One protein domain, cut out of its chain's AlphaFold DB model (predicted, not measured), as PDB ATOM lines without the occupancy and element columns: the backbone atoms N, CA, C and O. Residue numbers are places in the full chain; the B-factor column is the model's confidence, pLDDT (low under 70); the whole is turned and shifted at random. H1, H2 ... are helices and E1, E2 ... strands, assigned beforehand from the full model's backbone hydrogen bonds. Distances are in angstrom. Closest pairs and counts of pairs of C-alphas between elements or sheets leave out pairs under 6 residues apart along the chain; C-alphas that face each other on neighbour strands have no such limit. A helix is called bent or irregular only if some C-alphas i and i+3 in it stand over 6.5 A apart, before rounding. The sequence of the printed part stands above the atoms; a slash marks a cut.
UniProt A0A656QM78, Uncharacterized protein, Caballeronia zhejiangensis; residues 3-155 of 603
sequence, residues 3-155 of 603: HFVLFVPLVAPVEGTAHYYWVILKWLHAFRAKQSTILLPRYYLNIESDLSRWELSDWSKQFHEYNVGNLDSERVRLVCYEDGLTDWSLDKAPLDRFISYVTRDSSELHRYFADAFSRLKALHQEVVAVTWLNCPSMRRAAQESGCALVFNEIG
ATOM      1  N   HIS A   3      11.303  14.739 -19.233       96.94
ATOM      2  CA  HIS A   3      12.563  14.073 -19.556       96.94
ATOM      3  C   HIS A   3      13.698  14.611 -18.687       96.94
ATOM      4  O   HIS A   3      13.880  15.826 -18.582       96.94
ATOM      5  N   PHE A   4      14.465  13.715 -18.070       97.75
ATOM      6  CA  PHE A   4      15.588  14.081 -17.206       97.75
ATOM      7  C   PHE A   4      16.914  13.960 -17.947       97.75
ATOM      8  O   PHE A   4      17.181  12.952 -18.609       97.75
ATOM      9  N   VAL A   5      17.761  14.976 -17.793       98.00
ATOM     10  CA  VAL A   5      19.063  15.049 -18.454       98.00
ATOM     11  C   VAL A   5      20.154  15.385 -17.446       98.00
ATOM     12  O   VAL A   5      20.095  16.426 -16.797       98.00
ATOM     13  N   LEU A   6      21.166  14.526 -17.333       98.12
ATOM     14  CA  LEU A   6      22.372  14.785 -16.552       98.12
ATOM     15  C   LEU A   6      23.458  15.364 -17.464       98.12
ATOM     16  O   LEU A   6      23.928  14.689 -18.376       98.12
ATOM     17  N   PHE A   7      23.891  16.587 -17.187       97.56
ATOM     18  CA  PHE A   7      25.067  17.199 -17.793       97.56
ATOM     19  C   PHE A   7      26.271  16.973 -16.883       97.56
ATOM     20  O   PHE A   7      26.422  17.610 -15.840       97.56
ATOM     21  N   VAL A   8      27.146  16.052 -17.277       95.62
ATOM     22  CA  VAL A   8      28.433  15.849 -16.609       95.62
ATOM     23  C   VAL A   8      29.347  17.014 -16.993       95.62
ATOM     24  O   VAL A   8      29.448  17.311 -18.185       95.62
ATOM     25  N   PRO A   9      30.017  17.687 -16.043       92.25
ATOM     26  CA  PRO A   9      30.863  18.834 -16.359       92.25
ATOM     27  C   PRO A   9      31.896  18.541 -17.448       92.25
ATOM     28  O   PRO A   9      32.569  17.508 -17.430       92.25
ATOM     29  N   LEU A  10      32.008  19.474 -18.400       88.44
ATOM     30  CA  LEU A  10      32.884  19.354 -19.566       88.44
ATOM     31  C   LEU A  10      34.370  19.347 -19.188       88.44
ATOM     32  O   LEU A  10      35.184  18.694 -19.837       88.44
ATOM     33  N   VAL A  11      34.714  20.100 -18.144       86.56
ATOM     34  CA  VAL A  11      36.083  20.309 -17.679       86.56
ATOM     35  C   VAL A  11      36.217  19.936 -16.210       86.56
ATOM     36  O   VAL A  11      35.264  19.992 -15.433       86.56
ATOM     37  N   ALA A  12      37.437  19.578 -15.837       85.25
ATOM     38  CA  ALA A  12      37.838  19.227 -14.487       85.25
ATOM     39  C   ALA A  12      39.063  20.060 -14.079       85.25
ATOM     40  O   ALA A  12      39.828  20.474 -14.954       85.25
ATOM     41  N   PRO A  13      39.292  20.266 -12.770       82.06
ATOM     42  CA  PRO A  13      40.478  20.971 -12.290       82.06
ATOM     43  C   PRO A  13      41.771  20.187 -12.579       82.06
ATOM     44  O   PRO A  13      42.850  20.770 -12.645       82.06
ATOM     45  N   VAL A  14      41.666  18.868 -12.784       81.31
ATOM     46  CA  VAL A  14      42.747  18.005 -13.266       81.31
ATOM     47  C   VAL A  14      42.322  17.386 -14.596       81.31
ATOM     48  O   VAL A  14      41.316  16.677 -14.667       81.31
ATOM     49  N   GLU A  15      43.085  17.649 -15.658       73.56
ATOM     50  CA  GLU A  15      42.787  17.136 -16.998       73.56
ATOM     51  C   GLU A  15      42.676  15.610 -17.044       73.56
ATOM     52  O   GLU A  15      43.385  14.885 -16.344       73.56
ATOM     53  N   GLY A  16      41.753  15.120 -17.879       70.06
ATOM     54  CA  GLY A  16      41.534  13.688 -18.100       70.06
ATOM     55  C   GLY A  16      41.017  12.918 -16.882       70.06
ATOM     56  O   GLY A  16      40.930  11.693 -16.930       70.06
ATOM     57  N   THR A  17      40.671  13.605 -15.788       79.44
ATOM     58  CA  THR A  17      40.173  12.969 -14.568       79.44
ATOM     59  C   THR A  17      38.650  13.024 -14.511       79.44
ATOM     60  O   THR A  17      38.019  14.072 -14.650       79.44
ATOM     61  N   ALA A  18      38.034  11.871 -14.280       87.69
ATOM     62  CA  ALA A  18      36.589  11.735 -14.170       87.69
ATOM     63  C   ALA A  18      36.102  11.888 -12.734       87.69
ATOM     64  O   ALA A  18      35.803  10.905 -12.061       87.69
ATOM     65  N   HIS A  19      36.064  13.124 -12.250       88.12
ATOM     66  CA  HIS A  19      35.679  13.423 -10.868       88.12
ATOM     67  C   HIS A  19      34.216  13.082 -10.548       88.12
ATOM     68  O   HIS A  19      33.895  12.776  -9.404       88.12
ATOM     69  N   TYR A  20      33.340  13.094 -11.556       93.19
ATOM     70  CA  TYR A  20      31.901  12.883 -11.388       93.19
ATOM     71  C   TYR A  20      31.460  11.466 -11.772       93.19
ATOM     72  O   TYR A  20      30.286  11.228 -12.043       93.19
ATOM     73  N   TYR A  21      32.380  10.498 -11.809       93.19
ATOM     74  CA  TYR A  21      32.034   9.138 -12.224       93.19
ATOM     75  C   TYR A  21      31.045   8.465 -11.259       93.19
ATOM     76  O   TYR A  21      30.087   7.828 -11.694       93.19
ATOM     77  N   TRP A  22      31.189   8.697  -9.951       93.19
ATOM     78  CA  TRP A  22      30.236   8.202  -8.951       93.19
ATOM     79  C   TRP A  22      28.816   8.752  -9.168       93.19
ATOM     80  O   TRP A  22      27.842   8.055  -8.889       93.19
ATOM     81  N   VAL A  23      28.689   9.976  -9.701       95.75
ATOM     82  CA  VAL A  23      27.397  10.594 -10.035       95.75
ATOM     83  C   VAL A  23      26.735   9.839 -11.177       95.75
ATOM     84  O   VAL A  23      25.541   9.573 -11.103       95.75
ATOM     85  N   ILE A  24      27.500   9.450 -12.202       94.06
ATOM     86  CA  ILE A  24      26.994   8.639 -13.318       94.06
ATOM     87  C   ILE A  24      26.496   7.290 -12.794       94.06
ATOM     88  O   ILE A  24      25.356   6.921 -13.066       94.06
ATOM     89  N   LEU A  25      27.292   6.590 -11.979       93.00
ATOM     90  CA  LEU A  25      26.892   5.307 -11.384       93.00
ATOM     91  C   LEU A  25      25.622   5.441 -10.534       93.00
ATOM     92  O   LEU A  25      24.697   4.632 -10.640       93.00
ATOM     93  N   LYS A  26      25.543   6.492  -9.713       94.31
ATOM     94  CA  LYS A  26      24.369   6.762  -8.884       94.31
ATOM     95  C   LYS A  26      23.146   7.153  -9.714       94.31
ATOM     96  O   LYS A  26      22.045   6.710  -9.389       94.31
ATOM     97  N   TRP A  27      23.327   7.923 -10.783       94.44
ATOM     98  CA  TRP A  27      22.266   8.282 -11.719       94.44
ATOM     99  C   TRP A  27      21.713   7.044 -12.415       94.44
ATOM    100  O   TRP A  27      20.512   6.811 -12.356       94.44
ATOM    101  N   LEU A  28      22.577   6.208 -12.997       92.00
ATOM    102  CA  LEU A  28      22.172   4.959 -13.643       92.00
ATOM    103  C   LEU A  28      21.422   4.050 -12.664       92.00
ATOM    104  O   LEU A  28      20.378   3.505 -13.008       92.00
ATOM    105  N   HIS A  29      21.880   3.961 -11.412       91.88
ATOM    106  CA  HIS A  29      21.156   3.238 -10.373       91.88
ATOM    107  C   HIS A  29      19.768   3.841 -10.099       91.88
ATOM    108  O   HIS A  29      18.778   3.111 -10.102       91.88
ATOM    109  N   ALA A  30      19.671   5.145  -9.837       91.94
ATOM    110  CA  ALA A  30      18.431   5.792  -9.402       91.94
ATOM    111  C   ALA A  30      17.400   5.968 -10.533       91.94
ATOM    112  O   ALA A  30      16.199   5.861 -10.298       91.94
ATOM    113  N   PHE A  31      17.865   6.172 -11.767       91.31
ATOM    114  CA  PHE A  31      17.038   6.400 -12.954       91.31
ATOM    115  C   PHE A  31      16.838   5.142 -13.812       91.31
ATOM    116  O   PHE A  31      16.190   5.231 -14.847       91.31
ATOM    117  N   ARG A  32      17.290   3.956 -13.375       87.19
ATOM    118  CA  ARG A  32      17.163   2.676 -14.115       87.19
ATOM    119  C   ARG A  32      15.759   2.350 -14.638       87.19
ATOM    120  O   ARG A  32      15.614   1.645 -15.625       87.19
ATOM    121  N   ALA A  33      14.712   2.839 -13.973       87.62
ATOM    122  CA  ALA A  33      13.320   2.598 -14.359       87.62
ATOM    123  C   ALA A  33      12.733   3.685 -15.284       87.62
ATOM    124  O   ALA A  33      11.560   3.608 -15.649       87.62
ATOM    125  N   LYS A  34      13.511   4.711 -15.654       88.56
ATOM    126  CA  LYS A  34      13.047   5.901 -16.381       88.56
ATOM    127  C   LYS A  34      13.908   6.166 -17.607       88.56
ATOM    128  O   LYS A  34      15.112   5.941 -17.589       88.56
ATOM    129  N   GLN A  35      13.278   6.686 -18.657       92.00
ATOM    130  CA  GLN A  35      14.012   7.209 -19.804       92.00
ATOM    131  C   GLN A  35      14.742   8.488 -19.384       92.00
ATOM    132  O   GLN A  35      14.123   9.409 -18.848       92.00
ATOM    133  N   SER A  36      16.059   8.528 -19.575       94.81
ATOM    134  CA  SER A  36      16.877   9.710 -19.280       94.81
ATOM    135  C   SER A  36      18.060   9.819 -20.238       94.81
ATOM    136  O   SER A  36      18.335   8.916 -21.030       94.81
ATOM    137  N   THR A  37      18.749  10.955 -20.213       95.81
ATOM    138  CA  THR A  37      19.946  11.182 -21.032       95.81
ATOM    139  C   THR A  37      21.102  11.651 -20.163       95.81
ATOM    140  O   THR A  37      20.903  12.446 -19.251       95.81
ATOM    141  N   ILE A  38      22.312  11.181 -20.454       95.88
ATOM    142  CA  ILE A  38      23.545  11.686 -19.848       95.88
ATOM    143  C   ILE A  38      24.404  12.289 -20.956       95.88
ATOM    144  O   ILE A  38      24.795  11.579 -21.883       95.88
ATOM    145  N   LEU A  39      24.697  13.585 -20.852       95.31
ATOM    146  CA  LEU A  39      25.692  14.265 -21.673       95.31
ATOM    147  C   LEU A  39      27.027  14.271 -20.933       95.31
ATOM    148  O   LEU A  39      27.094  14.708 -19.783       95.31
ATOM    149  N   LEU A  40      28.080  13.754 -21.567       93.00
ATOM    150  CA  LEU A  40      29.362  13.507 -20.905       93.00
ATOM    151  C   LEU A  40      30.574  13.667 -21.833       93.00
ATOM    152  O   LEU A  40      30.469  13.450 -23.040       93.00
ATOM    153  N   PRO A  41      31.761  14.010 -21.297       90.06
ATOM    154  CA  PRO A  41      32.996  13.977 -22.074       90.06
ATOM    155  C   PRO A  41      33.369  12.550 -22.481       90.06
ATOM    156  O   PRO A  41      33.319  11.635 -21.661       90.06
ATOM    157  N   ARG A  42      33.845  12.359 -23.715       86.44
ATOM    158  CA  ARG A  42      34.122  11.031 -24.297       86.44
ATOM    159  C   ARG A  42      35.032  10.135 -23.450       86.44
ATOM    160  O   ARG A  42      34.872   8.918 -23.453       86.44
ATOM    161  N   TYR A  43      35.956  10.722 -22.686       85.06
ATOM    162  CA  TYR A  43      36.860   9.968 -21.813       85.06
ATOM    163  C   TYR A  43      36.142   9.214 -20.679       85.06
ATOM    164  O   TYR A  43      36.726   8.278 -20.143       85.06
ATOM    165  N   TYR A  44      34.889   9.558 -20.346       88.50
ATOM    166  CA  TYR A  44      34.083   8.822 -19.366       88.50
ATOM    167  C   TYR A  44      33.652   7.426 -19.839       88.50
ATOM    168  O   TYR A  44      33.430   6.559 -18.998       88.50
ATOM    169  N   LEU A  45      33.595   7.172 -21.151       83.88
ATOM    170  CA  LEU A  45      33.134   5.887 -21.696       83.88
ATOM    171  C   LEU A  45      34.105   4.720 -21.456       83.88
ATOM    172  O   LEU A  45      33.689   3.571 -21.477       83.88
ATOM    173  N   ASN A  46      35.390   4.995 -21.220       78.19
ATOM    174  CA  ASN A  46      36.421   3.953 -21.091       78.19
ATOM    175  C   ASN A  46      36.830   3.675 -19.633       78.19
ATOM    176  O   ASN A  46      37.773   2.924 -19.378       78.19
ATOM    177  N   ILE A  47      36.158   4.301 -18.666       78.94
ATOM    178  CA  ILE A  47      36.600   4.352 -17.261       78.94
ATOM    179  C   ILE A  47      36.334   3.063 -16.506       78.94
ATOM    180  O   ILE A  47      37.075   2.739 -15.582       78.94
ATOM    181  N   GLU A  48      35.331   2.302 -16.928       70.44
ATOM    182  CA  GLU A  48      34.990   1.004 -16.341       70.44
ATOM    183  C   GLU A  48      36.164   0.011 -16.359       70.44
ATOM    184  O   GLU A  48      36.222  -0.887 -15.524       70.44
ATOM    185  N   SER A  49      37.135   0.208 -17.259       73.88
ATOM    186  CA  SER A  49      38.354  -0.604 -17.332       73.88
ATOM    187  C   SER A  49      39.354  -0.357 -16.190       73.88
ATOM    188  O   SER A  49      40.210  -1.206 -15.934       73.88
ATOM    189  N   ASP A  50      39.259   0.772 -15.479       79.31
ATOM    190  CA  ASP A  50      40.124   1.094 -14.342       79.31
ATOM    191  C   ASP A  50      39.499   0.621 -13.023       79.31
ATOM    192  O   ASP A  50      38.808   1.357 -12.316       79.31
ATOM    193  N   LEU A  51      39.782  -0.634 -12.671       80.31
ATOM    194  CA  LEU A  51      39.286  -1.267 -11.444       80.31
ATOM    195  C   LEU A  51      39.879  -0.680 -10.148       80.31
ATOM    196  O   LEU A  51      39.397  -1.003  -9.065       80.31
ATOM    197  N   SER A  52      40.907   0.176 -10.231       81.38
ATOM    198  CA  SER A  52      41.561   0.782  -9.056       81.38
ATOM    199  C   SER A  52      40.818   1.997  -8.493       81.38
ATOM    200  O   SER A  52      41.180   2.547  -7.450       81.38
ATOM    201  N   ARG A  53      39.766   2.428  -9.188       85.00
ATOM    202  CA  ARG A  53      38.987   3.613  -8.859       85.00
ATOM    203  C   ARG A  53      38.217   3.477  -7.553       85.00
ATOM    204  O   ARG A  53      37.539   2.481  -7.304       85.00
ATOM    205  N   TRP A  54      38.245   4.538  -6.747       85.06
ATOM    206  CA  TRP A  54      37.563   4.573  -5.452       85.06
ATOM    207  C   TRP A  54      36.046   4.380  -5.588       85.06
ATOM    208  O   TRP A  54      35.438   3.771  -4.708       85.06
ATOM    209  N   GLU A  55      35.446   4.798  -6.709       89.94
ATOM    210  CA  GLU A  55      34.022   4.604  -6.995       89.94
ATOM    211  C   GLU A  55      33.621   3.122  -7.100       89.94
ATOM    212  O   GLU A  55      32.457   2.767  -6.913       89.94
ATOM    213  N   LEU A  56      34.564   2.226  -7.384       87.88
ATOM    214  CA  LEU A  56      34.295   0.792  -7.495       87.88
ATOM    215  C   LEU A  56      34.485   0.048  -6.165       87.88
ATOM    216  O   LEU A  56      34.124  -1.127  -6.066       87.88
ATOM    217  N   SER A  57      34.982   0.734  -5.130       85.56
ATOM    218  CA  SER A  57      35.102   0.180  -3.779       85.56
ATOM    219  C   SER A  57      33.736  -0.046  -3.126       85.56
ATOM    220  O   SER A  57      32.780   0.703  -3.351       85.56
ATOM    221  N   ASP A  58      33.645  -1.052  -2.257       86.19
ATOM    222  CA  ASP A  58      32.406  -1.344  -1.527       86.19
ATOM    223  C   ASP A  58      32.035  -0.231  -0.547       86.19
ATOM    224  O   ASP A  58      30.855   0.081  -0.384       86.19
ATOM    225  N   TRP A  59      33.042   0.440   0.023       85.88
ATOM    226  CA  TRP A  59      32.825   1.631   0.837       85.88
ATOM    227  C   TRP A  59      32.099   2.723   0.043       85.88
ATOM    228  O   TRP A  59      31.097   3.245   0.522       85.88
ATOM    229  N   SER A  60      32.545   3.028  -1.182       87.69
ATOM    230  CA  SER A  60      31.913   4.058  -2.019       87.69
ATOM    231  C   SER A  60      30.487   3.682  -2.413       87.69
ATOM    232  O   SER A  60      29.574   4.493  -2.261       87.69
ATOM    233  N   LYS A  61      30.271   2.435  -2.854       90.31
ATOM    234  CA  LYS A  61      28.933   1.910  -3.187       90.31
ATOM    235  C   LYS A  61      27.972   2.036  -2.007       90.31
ATOM    236  O   LYS A  61      26.843   2.492  -2.179       90.31
ATOM    237  N   GLN A  62      28.425   1.679  -0.803       89.19
ATOM    238  CA  GLN A  62      27.629   1.787   0.419       89.19
ATOM    239  C   GLN A  62      27.399   3.248   0.830       89.19
ATOM    240  O   GLN A  62      26.292   3.603   1.230       89.19
ATOM    241  N   PHE A  63      28.424   4.099   0.736       87.81
ATOM    242  CA  PHE A  63      28.363   5.504   1.141       87.81
ATOM    243  C   PHE A  63      27.457   6.339   0.226       87.81
ATOM    244  O   PHE A  63      26.670   7.158   0.704       87.81
ATOM    245  N   HIS A  64      27.542   6.119  -1.085       92.06
ATOM    246  CA  HIS A  64      26.734   6.819  -2.083       92.06
ATOM    247  C   HIS A  64      25.436   6.083  -2.449       92.06
ATOM    248  O   HIS A  64      24.591   6.647  -3.153       92.06
ATOM    249  N   GLU A  65      25.240   4.872  -1.925       92.44
ATOM    250  CA  GLU A  65      24.030   4.054  -2.045       92.44
ATOM    251  C   GLU A  65      23.699   3.691  -3.506       92.44
ATOM    252  O   GLU A  65      22.579   3.899  -3.977       92.44
ATOM    253  N   TYR A  66      24.682   3.187  -4.255       91.62
ATOM    254  CA  TYR A  66      24.470   2.618  -5.591       91.62
ATOM    255  C   TYR A  66      24.981   1.180  -5.666       91.62
ATOM    256  O   TYR A  66      25.850   0.762  -4.905       91.62
ATOM    257  N   ASN A  67      24.439   0.424  -6.618       85.38
ATOM    258  CA  ASN A  67      24.908  -0.914  -6.955       85.38
ATOM    259  C   ASN A  67      25.312  -0.946  -8.434       85.38
ATOM    260  O   ASN A  67      24.642  -0.325  -9.258       85.38
ATOM    261  N   VAL A  68      26.404  -1.646  -8.739       69.00
ATOM    262  CA  VAL A  68      27.054  -1.701 -10.063       69.00
ATOM    263  C   VAL A  68      26.621  -2.954 -10.857       69.00
ATOM    264  O   VAL A  68      27.095  -3.194 -11.959       69.00
ATOM    265  N   GLY A  69      25.705  -3.773 -10.327       57.41
ATOM    266  CA  GLY A  69      25.184  -4.952 -11.033       57.41
ATOM    267  C   GLY A  69      24.193  -4.587 -12.144       57.41
ATOM    268  O   GLY A  69      23.173  -3.972 -11.845       57.41
ATOM    269  N   ASN A  70      24.502  -4.989 -13.387       51.34
ATOM    270  CA  ASN A  70      23.719  -4.780 -14.616       51.34
ATOM    271  C   ASN A  70      23.065  -3.394 -14.689       51.34
ATOM    272  O   ASN A  70      21.857  -3.235 -14.499       51.34
ATOM    273  N   LEU A  71      23.882  -2.383 -14.991       55.50
ATOM    274  CA  LEU A  71      23.383  -1.104 -15.487       55.50
ATOM    275  C   LEU A  71      22.810  -1.364 -16.882       55.50
ATOM    276  O   LEU A  71      23.503  -1.248 -17.888       55.50
ATOM    277  N   ASP A  72      21.556  -1.805 -16.923       53.88
ATOM    278  CA  ASP A  72      20.806  -1.956 -18.157       53.88
ATOM    279  C   ASP A  72      20.632  -0.563 -18.781       53.88
ATOM    280  O   ASP A  72      19.795   0.248 -18.376       53.88
ATOM    281  N   SER A  73      21.553  -0.244 -19.688       61.31
ATOM    282  CA  SER A  73      21.685   1.070 -20.318       61.31
ATOM    283  C   SER A  73      20.591   1.351 -21.348       61.31
ATOM    284  O   SER A  73      20.506   2.472 -21.840       61.31
ATOM    285  N   GLU A  74      19.703   0.391 -21.641       70.06
ATOM    286  CA  GLU A  74      18.669   0.539 -22.676       70.06
ATOM    287  C   GLU A  74      17.731   1.734 -22.439       70.06
ATOM    288  O   GLU A  74      17.176   2.300 -23.382       70.06
ATOM    289  N   ARG A  75      17.559   2.156 -21.178       84.06
ATOM    290  CA  ARG A  75      16.712   3.305 -20.799       84.06
ATOM    291  C   ARG A  75      17.487   4.601 -20.573       84.06
ATOM    292  O   ARG A  75      16.876   5.650 -20.373       84.06
ATOM    293  N   VAL A  76      18.817   4.560 -20.579       89.00
ATOM    294  CA  VAL A  76      19.647   5.746 -20.353       89.00
ATOM    295  C   VAL A  76      20.515   5.995 -21.572       89.00
ATOM    296  O   VAL A  76      21.511   5.322 -21.812       89.00
ATOM    297  N   ARG A  77      20.153   7.024 -22.335       91.12
ATOM    298  CA  ARG A  77      20.909   7.409 -23.522       91.12
ATOM    299  C   ARG A  77      22.181   8.150 -23.117       91.12
ATOM    300  O   ARG A  77      22.105   9.233 -22.540       91.12
ATOM    301  N   LEU A  78      23.339   7.609 -23.476       91.38
ATOM    302  CA  LEU A  78      24.620   8.302 -23.341       91.38
ATOM    303  C   LEU A  78      24.896   9.126 -24.603       91.38
ATOM    304  O   LEU A  78      24.794   8.621 -25.721       91.38
ATOM    305  N   VAL A  79      25.241  10.399 -24.427       92.06
ATOM    306  CA  VAL A  79      25.577  11.327 -25.511       92.06
ATOM    307  C   VAL A  79      26.914  11.977 -25.177       92.06
ATOM    308  O   VAL A  79      27.079  12.576 -24.117       92.06
ATOM    309  N   CYS A  80      27.890  11.848 -26.071       91.31
ATOM    310  CA  CYS A  80      29.154  12.557 -25.908       91.31
ATOM    311  C   CYS A  80      29.000  14.024 -26.307       91.31
ATOM    312  O   CYS A  80      28.273  14.335 -27.252       91.31
ATOM    313  N   TYR A  81      29.715  14.913 -25.618       89.69
ATOM    314  CA  TYR A  81      29.927  16.270 -26.121       89.69
ATOM    315  C   TYR A  81      30.616  16.238 -27.496       89.69
ATOM    316  O   TYR A  81      31.368  15.307 -27.789       89.69
ATOM    317  N   GLU A  82      30.332  17.240 -28.332       83.50
ATOM    318  CA  GLU A  82      30.878  17.342 -29.690       83.50
ATOM    319  C   GLU A  82      32.408  17.518 -29.655       83.50
ATOM    320  O   GLU A  82      32.947  18.239 -28.806       83.50
ATOM    321  N   ASP A  83      33.106  16.843 -30.574       67.69
ATOM    322  CA  ASP A  83      34.561  16.944 -30.715       67.69
ATOM    323  C   ASP A  83      34.914  18.407 -31.085       67.69
ATOM    324  O   ASP A  83      34.373  18.960 -32.040       67.69
ATOM    325  N   GLY A  84      35.766  19.065 -30.286       67.00
ATOM    326  CA  GLY A  84      36.108  20.493 -30.419       67.00
ATOM    327  C   GLY A  84      35.452  21.417 -29.384       67.00
ATOM    328  O   GLY A  84      35.920  22.532 -29.159       67.00
ATOM    329  N   LEU A  85      34.436  20.952 -28.642       70.06
ATOM    330  CA  LEU A  85      33.889  21.721 -27.513       70.06
ATOM    331  C   LEU A  85      34.877  21.833 -26.345       70.06
ATOM    332  O   LEU A  85      34.677  22.622 -25.438       70.06
ATOM    333  N   THR A  86      35.947  21.049 -26.324       63.53
ATOM    334  CA  THR A  86      37.044  21.206 -25.362       63.53
ATOM    335  C   THR A  86      38.025  22.308 -25.755       63.53
ATOM    336  O   THR A  86      38.886  22.667 -24.947       63.53
ATOM    337  N   ASP A  87      37.877  22.866 -26.961       67.62
ATOM    338  CA  ASP A  87      38.922  23.658 -27.601       67.62
ATOM    339  C   ASP A  87      38.805  25.164 -27.335       67.62
ATOM    340  O   ASP A  87      39.763  25.899 -27.567       67.62
ATOM    341  N   TRP A  88      37.687  25.627 -26.751       70.06
ATOM    342  CA  TRP A  88      37.411  27.051 -26.460       70.06
ATOM    343  C   TRP A  88      38.412  27.719 -25.500       70.06
ATOM    344  O   TRP A  88      38.300  28.910 -25.219       70.06
ATOM    345  N   SER A  89      39.363  26.964 -24.947       67.31
ATOM    346  CA  SER A  89      40.448  27.497 -24.115       67.31
ATOM    347  C   SER A  89      41.662  26.563 -24.022       67.31
ATOM    348  O   SER A  89      42.216  26.366 -22.941       67.31
ATOM    349  N   LEU A  90      42.082  25.953 -25.139       70.81
ATOM    350  CA  LEU A  90      43.312  25.134 -25.176       70.81
ATOM    351  C   LEU A  90      44.590  25.921 -24.857       70.81
ATOM    352  O   LEU A  90      45.594  25.333 -24.471       70.81
ATOM    353  N   ASP A  91      44.556  27.239 -25.026       80.56
ATOM    354  CA  ASP A  91      45.638  28.165 -24.704       80.56
ATOM    355  C   ASP A  91      45.786  28.429 -23.194       80.56
ATOM    356  O   ASP A  91      46.812  28.955 -22.757       80.56
ATOM    357  N   LYS A  92      44.787  28.059 -22.384       82.06
ATOM    358  CA  LYS A  92      44.782  28.281 -20.933       82.06
ATOM    359  C   LYS A  92      45.276  27.064 -20.169       82.06
ATOM    360  O   LYS A  92      45.048  25.917 -20.551       82.06
ATOM    361  N   ALA A  93      45.873  27.317 -19.006       86.38
ATOM    362  CA  ALA A  93      46.163  26.252 -18.058       86.38
ATOM    363  C   ALA A  93      44.857  25.543 -17.625       86.38
ATOM    364  O   ALA A  93      43.813  26.196 -17.502       86.38
ATOM    365  N   PRO A  94      44.893  24.230 -17.320       84.56
ATOM    366  CA  PRO A  94      43.709  23.462 -16.923       84.56
ATOM    367  C   PRO A  94      42.867  24.096 -15.810       84.56
ATOM    368  O   PRO A  94      41.638  24.093 -15.887       84.56
ATOM    369  N   LEU A  95      43.528  24.668 -14.797       87.69
ATOM    370  CA  LEU A  95      42.869  25.334 -13.673       87.69
ATOM    371  C   LEU A  95      42.148  26.613 -14.111       87.69
ATOM    372  O   LEU A  95      41.001  26.815 -13.727       87.69
ATOM    373  N   ASP A  96      42.770  27.434 -14.956       88.56
ATOM    374  CA  ASP A  96      42.161  28.669 -15.462       88.56
ATOM    375  C   ASP A  96      40.960  28.373 -16.357       88.56
ATOM    376  O   ASP A  96      39.930  29.044 -16.270       88.56
ATOM    377  N   ARG A  97      41.058  27.330 -17.189       88.94
ATOM    378  CA  ARG A  97      39.922  26.838 -17.975       88.94
ATOM    379  C   ARG A  97      38.785  26.370 -17.071       88.94
ATOM    380  O   ARG A  97      37.635  26.734 -17.310       88.94
ATOM    381  N   PHE A  98      39.093  25.595 -16.031       91.31
ATOM    382  CA  PHE A  98      38.102  25.139 -15.061       91.31
ATOM    383  C   PHE A  98      37.428  26.317 -14.342       91.31
ATOM    384  O   PHE A  98      36.205  26.413 -14.351       91.31
ATOM    385  N   ILE A  99      38.197  27.270 -13.809       92.06
ATOM    386  CA  ILE A  99      37.662  28.477 -13.162       92.06
ATOM    387  C   ILE A  99      36.793  29.274 -14.141       92.06
ATOM    388  O   ILE A  99      35.694  29.695 -13.783       92.06
ATOM    389  N   SER A 100      37.245  29.451 -15.387       91.75
ATOM    390  CA  SER A 100      36.486  30.161 -16.418       91.75
ATOM    391  C   SER A 100      35.161  29.467 -16.730       91.75
ATOM    392  O   SER A 100      34.155  30.152 -16.856       91.75
ATOM    393  N   TYR A 101      35.134  28.135 -16.819       92.69
ATOM    394  CA  TYR A 101      33.904  27.368 -17.040       92.69
ATOM    395  C   TYR A 101      32.901  27.547 -15.892       92.69
ATOM    396  O   TYR A 101      31.700  27.673 -16.128       92.69
ATOM    397  N   VAL A 102      33.407  27.569 -14.655       94.38
ATOM    398  CA  VAL A 102      32.596  27.640 -13.432       94.38
ATOM    399  C   VAL A 102      32.044  29.041 -13.176       94.38
ATOM    400  O   VAL A 102      30.931  29.172 -12.675       94.38
ATOM    401  N   THR A 103      32.815  30.084 -13.495       93.50
ATOM    402  CA  THR A 103      32.541  31.462 -13.041       93.50
ATOM    403  C   THR A 103      32.200  32.447 -14.150       93.50
ATOM    404  O   THR A 103      31.700  33.530 -13.856       93.50
ATOM    405  N   ARG A 104      32.468  32.119 -15.421       93.00
ATOM    406  CA  ARG A 104      32.286  33.057 -16.535       93.00
ATOM    407  C   ARG A 104      31.288  32.536 -17.553       93.00
ATOM    408  O   ARG A 104      31.203  31.343 -17.838       93.00
ATOM    409  N   ASP A 105      30.548  33.476 -18.118       93.69
ATOM    410  CA  ASP A 105      29.757  33.243 -19.313       93.69
ATOM    411  C   ASP A 105      30.666  33.252 -20.557       93.69
ATOM    412  O   ASP A 105      31.566  34.085 -20.672       93.69
ATOM    413  N   SER A 106      30.445  32.307 -21.470       92.81
ATOM    414  CA  SER A 106      31.129  32.179 -22.762       92.81
ATOM    415  C   SER A 106      30.080  32.026 -23.851       92.81
ATOM    416  O   SER A 106      29.162  31.210 -23.745       92.81
ATOM    417  N   SER A 107      30.228  32.798 -24.927       92.06
ATOM    418  CA  SER A 107      29.316  32.748 -26.068       92.06
ATOM    419  C   SER A 107      29.358  31.395 -26.782       92.06
ATOM    420  O   SER A 107      28.319  30.925 -27.241       92.06
ATOM    421  N   GLU A 108      30.524  30.748 -26.853       90.75
ATOM    422  CA  GLU A 108      30.690  29.417 -27.446       90.75
ATOM    423  C   GLU A 108      29.955  28.347 -26.636       90.75
ATOM    424  O   GLU A 108      29.131  27.616 -27.188       90.75
ATOM    425  N   LEU A 109      30.204  28.291 -25.321       93.12
ATOM    426  CA  LEU A 109      29.534  27.341 -24.430       93.12
ATOM    427  C   LEU A 109      28.027  27.582 -24.391       93.12
ATOM    428  O   LEU A 109      27.243  26.638 -24.413       93.12
ATOM    429  N   HIS A 110      27.613  28.846 -24.350       95.38
ATOM    430  CA  HIS A 110      26.205  29.201 -24.348       95.38
ATOM    431  C   HIS A 110      25.503  28.737 -25.622       95.38
ATOM    432  O   HIS A 110      24.469  28.083 -25.517       95.38
ATOM    433  N   ARG A 111      26.076  29.012 -26.804       94.31
ATOM    434  CA  ARG A 111      25.515  28.565 -28.087       94.31
ATOM    435  C   ARG A 111      25.352  27.048 -28.109       94.31
ATOM    436  O   ARG A 111      24.286  26.553 -28.453       94.31
ATOM    437  N   TYR A 112      26.370  26.322 -27.650       93.56
ATOM    438  CA  TYR A 112      26.305  24.869 -27.561       93.56
ATOM    439  C   TYR A 112      25.173  24.376 -26.653       93.56
ATOM    440  O   TYR A 112      24.388  23.509 -27.045       93.56
ATOM    441  N   PHE A 113      25.071  24.916 -25.434       95.69
ATOM    442  CA  PHE A 113      24.017  24.505 -24.509       95.69
ATOM    443  C   PHE A 113      22.630  24.922 -25.002       95.69
ATOM    444  O   PHE A 113      21.688  24.153 -24.831       95.69
ATOM    445  N   ALA A 114      22.492  26.078 -25.656       96.44
ATOM    446  CA  ALA A 114      21.235  26.522 -26.254       96.44
ATOM    447  C   ALA A 114      20.783  25.563 -27.368       96.44
ATOM    448  O   ALA A 114      19.631  25.123 -27.378       96.44
ATOM    449  N   ASP A 115      21.701  25.139 -28.239       95.06
ATOM    450  CA  ASP A 115      21.425  24.134 -29.270       95.06
ATOM    451  C   ASP A 115      21.088  22.767 -28.655       95.06
ATOM    452  O   ASP A 115      20.194  22.060 -29.129       95.06
ATOM    453  N   ALA A 116      21.772  22.369 -27.577       94.88
ATOM    454  CA  ALA A 116      21.464  21.137 -26.852       94.88
ATOM    455  C   ALA A 116      20.052  21.172 -26.236       94.88
ATOM    456  O   ALA A 116      19.278  20.232 -26.432       94.88
ATOM    457  N   PHE A 117      19.680  22.256 -25.550       96.88
ATOM    458  CA  PHE A 117      18.340  22.419 -24.980       96.88
ATOM    459  C   PHE A 117      17.255  22.501 -26.054       96.88
ATOM    460  O   PHE A 117      16.218  21.854 -25.909       96.88
ATOM    461  N   SER A 118      17.513  23.194 -27.164       94.94
ATOM    462  CA  SER A 118      16.596  23.271 -28.308       94.94
ATOM    463  C   SER A 118      16.312  21.889 -28.902       94.94
ATOM    464  O   SER A 118      15.153  21.516 -29.093       94.94
ATOM    465  N   ARG A 119      17.361  21.077 -29.116       94.12
ATOM    466  CA  ARG A 119      17.235  19.682 -29.580       94.12
ATOM    467  C   ARG A 119      16.429  18.824 -28.600       94.12
ATOM    468  O   ARG A 119      15.581  18.043 -29.026       94.12
ATOM    469  N   LEU A 120      16.652  18.980 -27.294       94.75
ATOM    470  CA  LEU A 120      15.897  18.257 -26.266       94.75
ATOM    471  C   LEU A 120      14.422  18.682 -26.227       94.75
ATOM    472  O   LEU A 120      13.549  17.821 -26.143       94.75
ATOM    473  N   LYS A 121      14.129  19.981 -26.342       94.69
ATOM    474  CA  LYS A 121      12.762  20.528 -26.350       94.69
ATOM    475  C   LYS A 121      11.973  20.175 -27.610       94.69
ATOM    476  O   LYS A 121      10.752  20.072 -27.541       94.69
ATOM    477  N   ALA A 122      12.652  19.934 -28.732       94.56
ATOM    478  CA  ALA A 122      12.021  19.407 -29.941       94.56
ATOM    479  C   ALA A 122      11.517  17.961 -29.762       94.56
ATOM    480  O   ALA A 122      10.555  17.559 -30.411       94.56
ATOM    481  N   LEU A 123      12.153  17.184 -28.878       93.44
ATOM    482  CA  LEU A 123      11.808  15.782 -28.609       93.44
ATOM    483  C   LEU A 123      10.918  15.608 -27.373       93.44
ATOM    484  O   LEU A 123      10.175  14.630 -27.272       93.44
ATOM    485  N   HIS A 124      10.997  16.535 -26.419       94.56
ATOM    486  CA  HIS A 124      10.365  16.414 -25.111       94.56
ATOM    487  C   HIS A 124       9.690  17.723 -24.696       94.56
ATOM    488  O   HIS A 124      10.303  18.787 -24.678       94.56
ATOM    489  N   GLN A 125       8.425  17.629 -24.282       90.44
ATOM    490  CA  GLN A 125       7.638  18.789 -23.852       90.44
ATOM    491  C   GLN A 125       8.241  19.480 -22.619       90.44
ATOM    492  O   GLN A 125       8.314  20.708 -22.566       90.44
ATOM    493  N   GLU A 126       8.708  18.698 -21.649       95.12
ATOM    494  CA  GLU A 126       9.322  19.183 -20.415       95.12
ATOM    495  C   GLU A 126      10.695  18.544 -20.240       95.12
ATOM    496  O   GLU A 126      10.840  17.326 -20.371       95.12
ATOM    497  N   VAL A 127      11.691  19.370 -19.925       97.50
ATOM    498  CA  VAL A 127      13.081  18.951 -19.737       97.50
ATOM    499  C   VAL A 127      13.562  19.477 -18.392       97.50
ATOM    500  O   VAL A 127      13.480  20.679 -18.131       97.50
ATOM    501  N   VAL A 128      14.076  18.568 -17.565       98.19
ATOM    502  CA  VAL A 128      14.758  18.884 -16.307       98.19
ATOM    503  C   VAL A 128      16.222  18.501 -16.455       98.19
ATOM    504  O   VAL A 128      16.571  17.322 -16.550       98.19
ATOM    505  N   ALA A 129      17.071  19.518 -16.499       98.31
ATOM    506  CA  ALA A 129      18.510  19.396 -16.598       98.31
ATOM    507  C   ALA A 129      19.145  19.407 -15.208       98.31
ATOM    508  O   ALA A 129      18.734  20.161 -14.329       98.31
ATOM    509  N   VAL A 130      20.163  18.577 -15.019       98.50
ATOM    510  CA  VAL A 130      20.870  18.415 -13.749       98.50
ATOM    511  C   VAL A 130      22.363  18.503 -14.009       98.50
ATOM    512  O   VAL A 130      22.871  17.829 -14.900       98.50
ATOM    513  N   THR A 131      23.076  19.302 -13.226       97.69
ATOM    514  CA  THR A 131      24.540  19.414 -13.263       97.69
ATOM    515  C   THR A 131      25.101  19.407 -11.843       97.69
ATOM    516  O   THR A 131      24.389  19.673 -10.878       97.69
ATOM    517  N   TRP A 132      26.384  19.077 -11.716       96.25
ATOM    518  CA  TRP A 132      27.111  18.987 -10.442       96.25
ATOM    519  C   TRP A 132      28.194  20.059 -10.300       96.25
ATOM    520  O   TRP A 132      29.150  19.928  -9.539       96.25
ATOM    521  N   LEU A 133      28.082  21.105 -11.118       94.94
ATOM    522  CA  LEU A 133      29.010  22.218 -11.152       94.94
ATOM    523  C   LEU A 133      28.316  23.444 -11.741       94.94
ATOM    524  O   LEU A 133      27.508  23.316 -12.668       94.94
ATOM    525  N   ASN A 134      28.666  24.627 -11.239       96.38
ATOM    526  CA  ASN A 134      28.200  25.877 -11.827       96.38
ATOM    527  C   ASN A 134      28.705  26.020 -13.266       96.38
ATOM    528  O   ASN A 134      29.823  25.627 -13.597       96.38
ATOM    529  N   CYS A 135      27.854  26.583 -14.121       96.06
ATOM    530  CA  CYS A 135      28.197  26.967 -15.482       96.06
ATOM    531  C   CYS A 135      27.257  28.106 -15.916       96.06
ATOM    532  O   CYS A 135      26.113  27.834 -16.298       96.06
ATOM    533  N   PRO A 136      27.694  29.379 -15.850       96.75
ATOM    534  CA  PRO A 136      26.853  30.526 -16.199       96.75
ATOM    535  C   PRO A 136      26.287  30.441 -17.622       96.75
ATOM    536  O   PRO A 136      25.104  30.705 -17.832       96.75
ATOM    537  N   SER A 137      27.094  29.955 -18.569       96.38
ATOM    538  CA  SER A 137      26.697  29.750 -19.968       96.38
ATOM    539  C   SER A 137      25.526  28.771 -20.120       96.38
ATOM    540  O   SER A 137      24.590  29.026 -20.879       96.38
ATOM    541  N   MET A 138      25.556  27.663 -19.366       96.94
ATOM    542  CA  MET A 138      24.473  26.674 -19.327       96.94
ATOM    543  C   MET A 138      23.234  27.237 -18.630       96.94
ATOM    544  O   MET A 138      22.125  27.012 -19.104       96.94
ATOM    545  N   ARG A 139      23.416  27.996 -17.540       97.50
ATOM    546  CA  ARG A 139      22.319  28.657 -16.816       97.50
ATOM    547  C   ARG A 139      21.544  29.598 -17.736       97.50
ATOM    548  O   ARG A 139      20.325  29.474 -17.823       97.50
ATOM    549  N   ARG A 140      22.244  30.474 -18.471       97.62
ATOM    550  CA  ARG A 140      21.616  31.367 -19.459       97.62
ATOM    551  C   ARG A 140      20.872  30.571 -20.531       97.62
ATOM    552  O   ARG A 140      19.704  30.837 -20.784       97.62
ATOM    553  N   ALA A 141      21.525  29.567 -21.118       97.94
ATOM    554  CA  ALA A 141      20.921  28.747 -22.168       97.94
ATOM    555  C   ALA A 141      19.653  28.008 -21.699       97.94
ATOM    556  O   ALA A 141      18.661  27.956 -22.428       97.94
ATOM    557  N   ALA A 142      19.663  27.459 -20.479       97.69
ATOM    558  CA  ALA A 142      18.509  26.782 -19.896       97.69
ATOM    559  C   ALA A 142      17.345  27.753 -19.663       97.69
ATOM    560  O   ALA A 142      16.209  27.440 -20.020       97.69
ATOM    561  N   GLN A 143      17.640  28.941 -19.124       96.06
ATOM    562  CA  GLN A 143      16.649  29.988 -18.879       96.06
ATOM    563  C   GLN A 143      15.974  30.447 -20.178       96.06
ATOM    564  O   GLN A 143      14.747  30.476 -20.247       96.06
ATOM    565  N   GLU A 144      16.754  30.754 -21.216       97.00
ATOM    566  CA  GLU A 144      16.233  31.188 -22.521       97.00
ATOM    567  C   GLU A 144      15.427  30.090 -23.231       97.00
ATOM    568  O   GLU A 144      14.451  30.381 -23.920       97.00
ATOM    569  N   SER A 145      15.782  28.821 -23.010       95.75
ATOM    570  CA  SER A 145      15.075  27.664 -23.581       95.75
ATOM    571  C   SER A 145      13.843  27.230 -22.770       95.75
ATOM    572  O   SER A 145      13.139  26.294 -23.163       95.75
ATOM    573  N   GLY A 146      13.583  27.859 -21.617       94.75
ATOM    574  CA  GLY A 146      12.515  27.456 -20.698       94.75
ATOM    575  C   GLY A 146      12.699  26.040 -20.134       94.75
ATOM    576  O   GLY A 146      11.715  25.328 -19.915       94.75
ATOM    577  N   CYS A 147      13.946  25.598 -19.949       96.88
ATOM    578  CA  CYS A 147      14.288  24.326 -19.312       96.88
ATOM    579  C   CYS A 147      14.585  24.546 -17.826       96.88
ATOM    580  O   CYS A 147      15.304  25.475 -17.461       96.88
ATOM    581  N   ALA A 148      14.089  23.656 -16.963       97.56
ATOM    582  CA  ALA A 148      14.481  23.673 -15.558       97.56
ATOM    583  C   ALA A 148      15.932  23.190 -15.434       97.56
ATOM    584  O   ALA A 148      16.272  22.142 -15.984       97.56
ATOM    585  N   LEU A 149      16.768  23.929 -14.705       98.38
ATOM    586  CA  LEU A 149      18.149  23.554 -14.412       98.38
ATOM    587  C   LEU A 149      18.332  23.424 -12.901       98.38
ATOM    588  O   LEU A 149      17.978  24.324 -12.145       98.38
ATOM    589  N   VAL A 150      18.885  22.292 -12.485       98.38
ATOM    590  CA  VAL A 150      19.163  21.955 -11.090       98.38
ATOM    591  C   VAL A 150      20.661  21.747 -10.914       98.38
ATOM    592  O   VAL A 150      21.294  20.997 -11.663       98.38
ATOM    593  N   PHE A 151      21.211  22.375  -9.884       98.38
ATOM    594  CA  PHE A 151      22.578  22.202  -9.425       98.38
ATOM    595  C   PHE A 151      22.580  21.330  -8.173       98.38
ATOM    596  O   PHE A 151      21.984  21.670  -7.150       98.38
ATOM    597  N   ASN A 152      23.265  20.200  -8.274       97.88
ATOM    598  CA  ASN A 152      23.436  19.248  -7.192       97.88
ATOM    599  C   ASN A 152      24.864  19.266  -6.662       97.88
ATOM    600  O   ASN A 152      25.808  19.483  -7.413       97.88
ATOM    601  N   GLU A 153      25.023  18.925  -5.387       96.12
ATOM    602  CA  GLU A 153      26.301  18.490  -4.818       96.12
ATOM    603  C   GLU A 153      26.043  17.704  -3.524       96.12
ATOM    604  O   GLU A 153      24.984  17.832  -2.898       96.12
ATOM    605  N   ILE A 154      27.001  16.886  -3.092       95.44
ATOM    606  CA  ILE A 154      26.960  16.307  -1.752       95.44
ATOM    607  C   ILE A 154      27.041  17.416  -0.692       95.44
ATOM    608  O   ILE A 154      27.844  18.345  -0.765       95.44
ATOM    609  N   GLY A 155      26.204  17.309   0.333       96.06
ATOM    610  CA  GLY A 155      26.052  18.356   1.328       96.06
ATOM    611  C   GLY A 155      27.199  18.383   2.339       96.06
ATOM    612  O   GLY A 155      28.084  17.514   2.335       96.06
TER     613      GLY A 155
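Overview. This is residues 3 to 155 of the 603 residues of an uncharacterized protein of Caballeronia zhejiangensis (UniProt A0A656QM78). A strongly twisted sheet of five parallel strands makes the core, with H5 and H6 side by side over one face and H1 on the opposite face. H3 lies beyond H1, off the sheet, while H2 only grazes the sheet with residues 42 to 45, and H4 is off the sheet near the first end of H6. The printed part has 153 residues, with six named helices and five named strands in the order E1 H1 E2 H2 H3 E3 H4 H5 E4 H6 E5; the order across the sheet is E3 E2 E1 E4 E5. The class is mixed, helices and strands. The whole is compact and rounded, with a radius of gyration of the C-alphas of 15.5 A and spans of 42 by 40 by 30 A.

Along the chain. Across the sheet, E3 is residues 76 to 80, 12.9 A from first to last C-alpha, and E2 is residues 36 to 40, 13.2 A. E1, residues 3 to 7, is 13.0 A long and begins with C-alpha 3 at (12.563, 14.073, -19.556). E4 is residues 126 to 131, 16.8 A. E5, residues 148 to 154, is the longest strand at 20.0 A and ends with C-alpha 154 at (26.960, 16.307, -1.752). H5, residues 107 to 123, is the longest helix at 24.5 A, with C-alpha 107 at (29.316, 32.748, -26.068). H6 is residues 136 to 144, 12.4 A; H1 is residues 21 to 31, 15.3 A; H4 is residues 94 to 103, 14.3 A; H3 is residues 58 to 64, 10.0 A. H2, residues 42 to 49, is 14.2 A long and irregular: C-alphas 45 and 48 are 7.5 A apart.

Arrangement. E3 and E5 are the edge strands. E1 and E4 are parallel at 23 degrees, with N 5 and O 128 at 2.9 A, within hydrogen-bond range. E2 and E1 are parallel at 16 degrees, with N 39 and O 6 at 2.8 A. E3 and E2 are parallel at 24 degrees, with N 79 and O 38 at 2.8 A. E4 and E5 are parallel at 30 degrees, with N 150 and O 129 at 2.8 A. H5 lies over E1 and E4 at a height over the sheet of 10.3 A and runs along the strands, at 26 degrees to E4 on the local plane. H6, on the same face, lies over E4 and E5 at a height of 10.1 A and runs along the strands, at 10 degrees to E5 on the local plane. H5 and H6 touch, the closest C-alphas being those of His 110 and Ser 137, 4.4 A, at a steep tilt of 39 degrees, the same way. H4 and H6 only just touch, with 3 pairs of C-alphas within 8 A, and only at their ends; the closest C-alphas are those of Thr 103 and Pro 136, 6.6 A. H1 is on the face opposite to H5 and H6; its closest C-alphas with E3 are those of Leu 28 and Val 76, 7.2 A. H1 and H3 are close but not clearly touching, the closest C-alphas being those of Lys 26 and His 64, 7.2 A. H2 is about perpendicular to H1, at 88 degrees, and close but not clearly touching, with the C-alphas of Tyr 21 and Tyr 44 closest at 7.4 A. E1, H1, E2, then E2, H2 H3, E3, then E4, H6, E5 are strand-helix-strand units, two parallel neighbour strands with helix between, each with a right-handed crossover. E3, H4 H5, E4 is a split unit, with E2 and E1 between its strands in the sheet, also right-handed. Every O i to N i+4 pair is within hydrogen-bond range in H1, H3, H4 and H6; H5 has 12 of 13, and H2 has 0 of 4, with 1 of 5 O i to N i+3 pairs.

Size, cuts and confidence. The two C-alphas farthest apart, those of Ala 33 and Asp 91, are 42.5 A from each other. The printed part has no cut. The long links are E1 to H1, H3 to E3 and E3 to H4. The mean pLDDT of the printed part is 88.6; residues 68 to 73, 83 to 84, 86 to 87 and 89 are under 70.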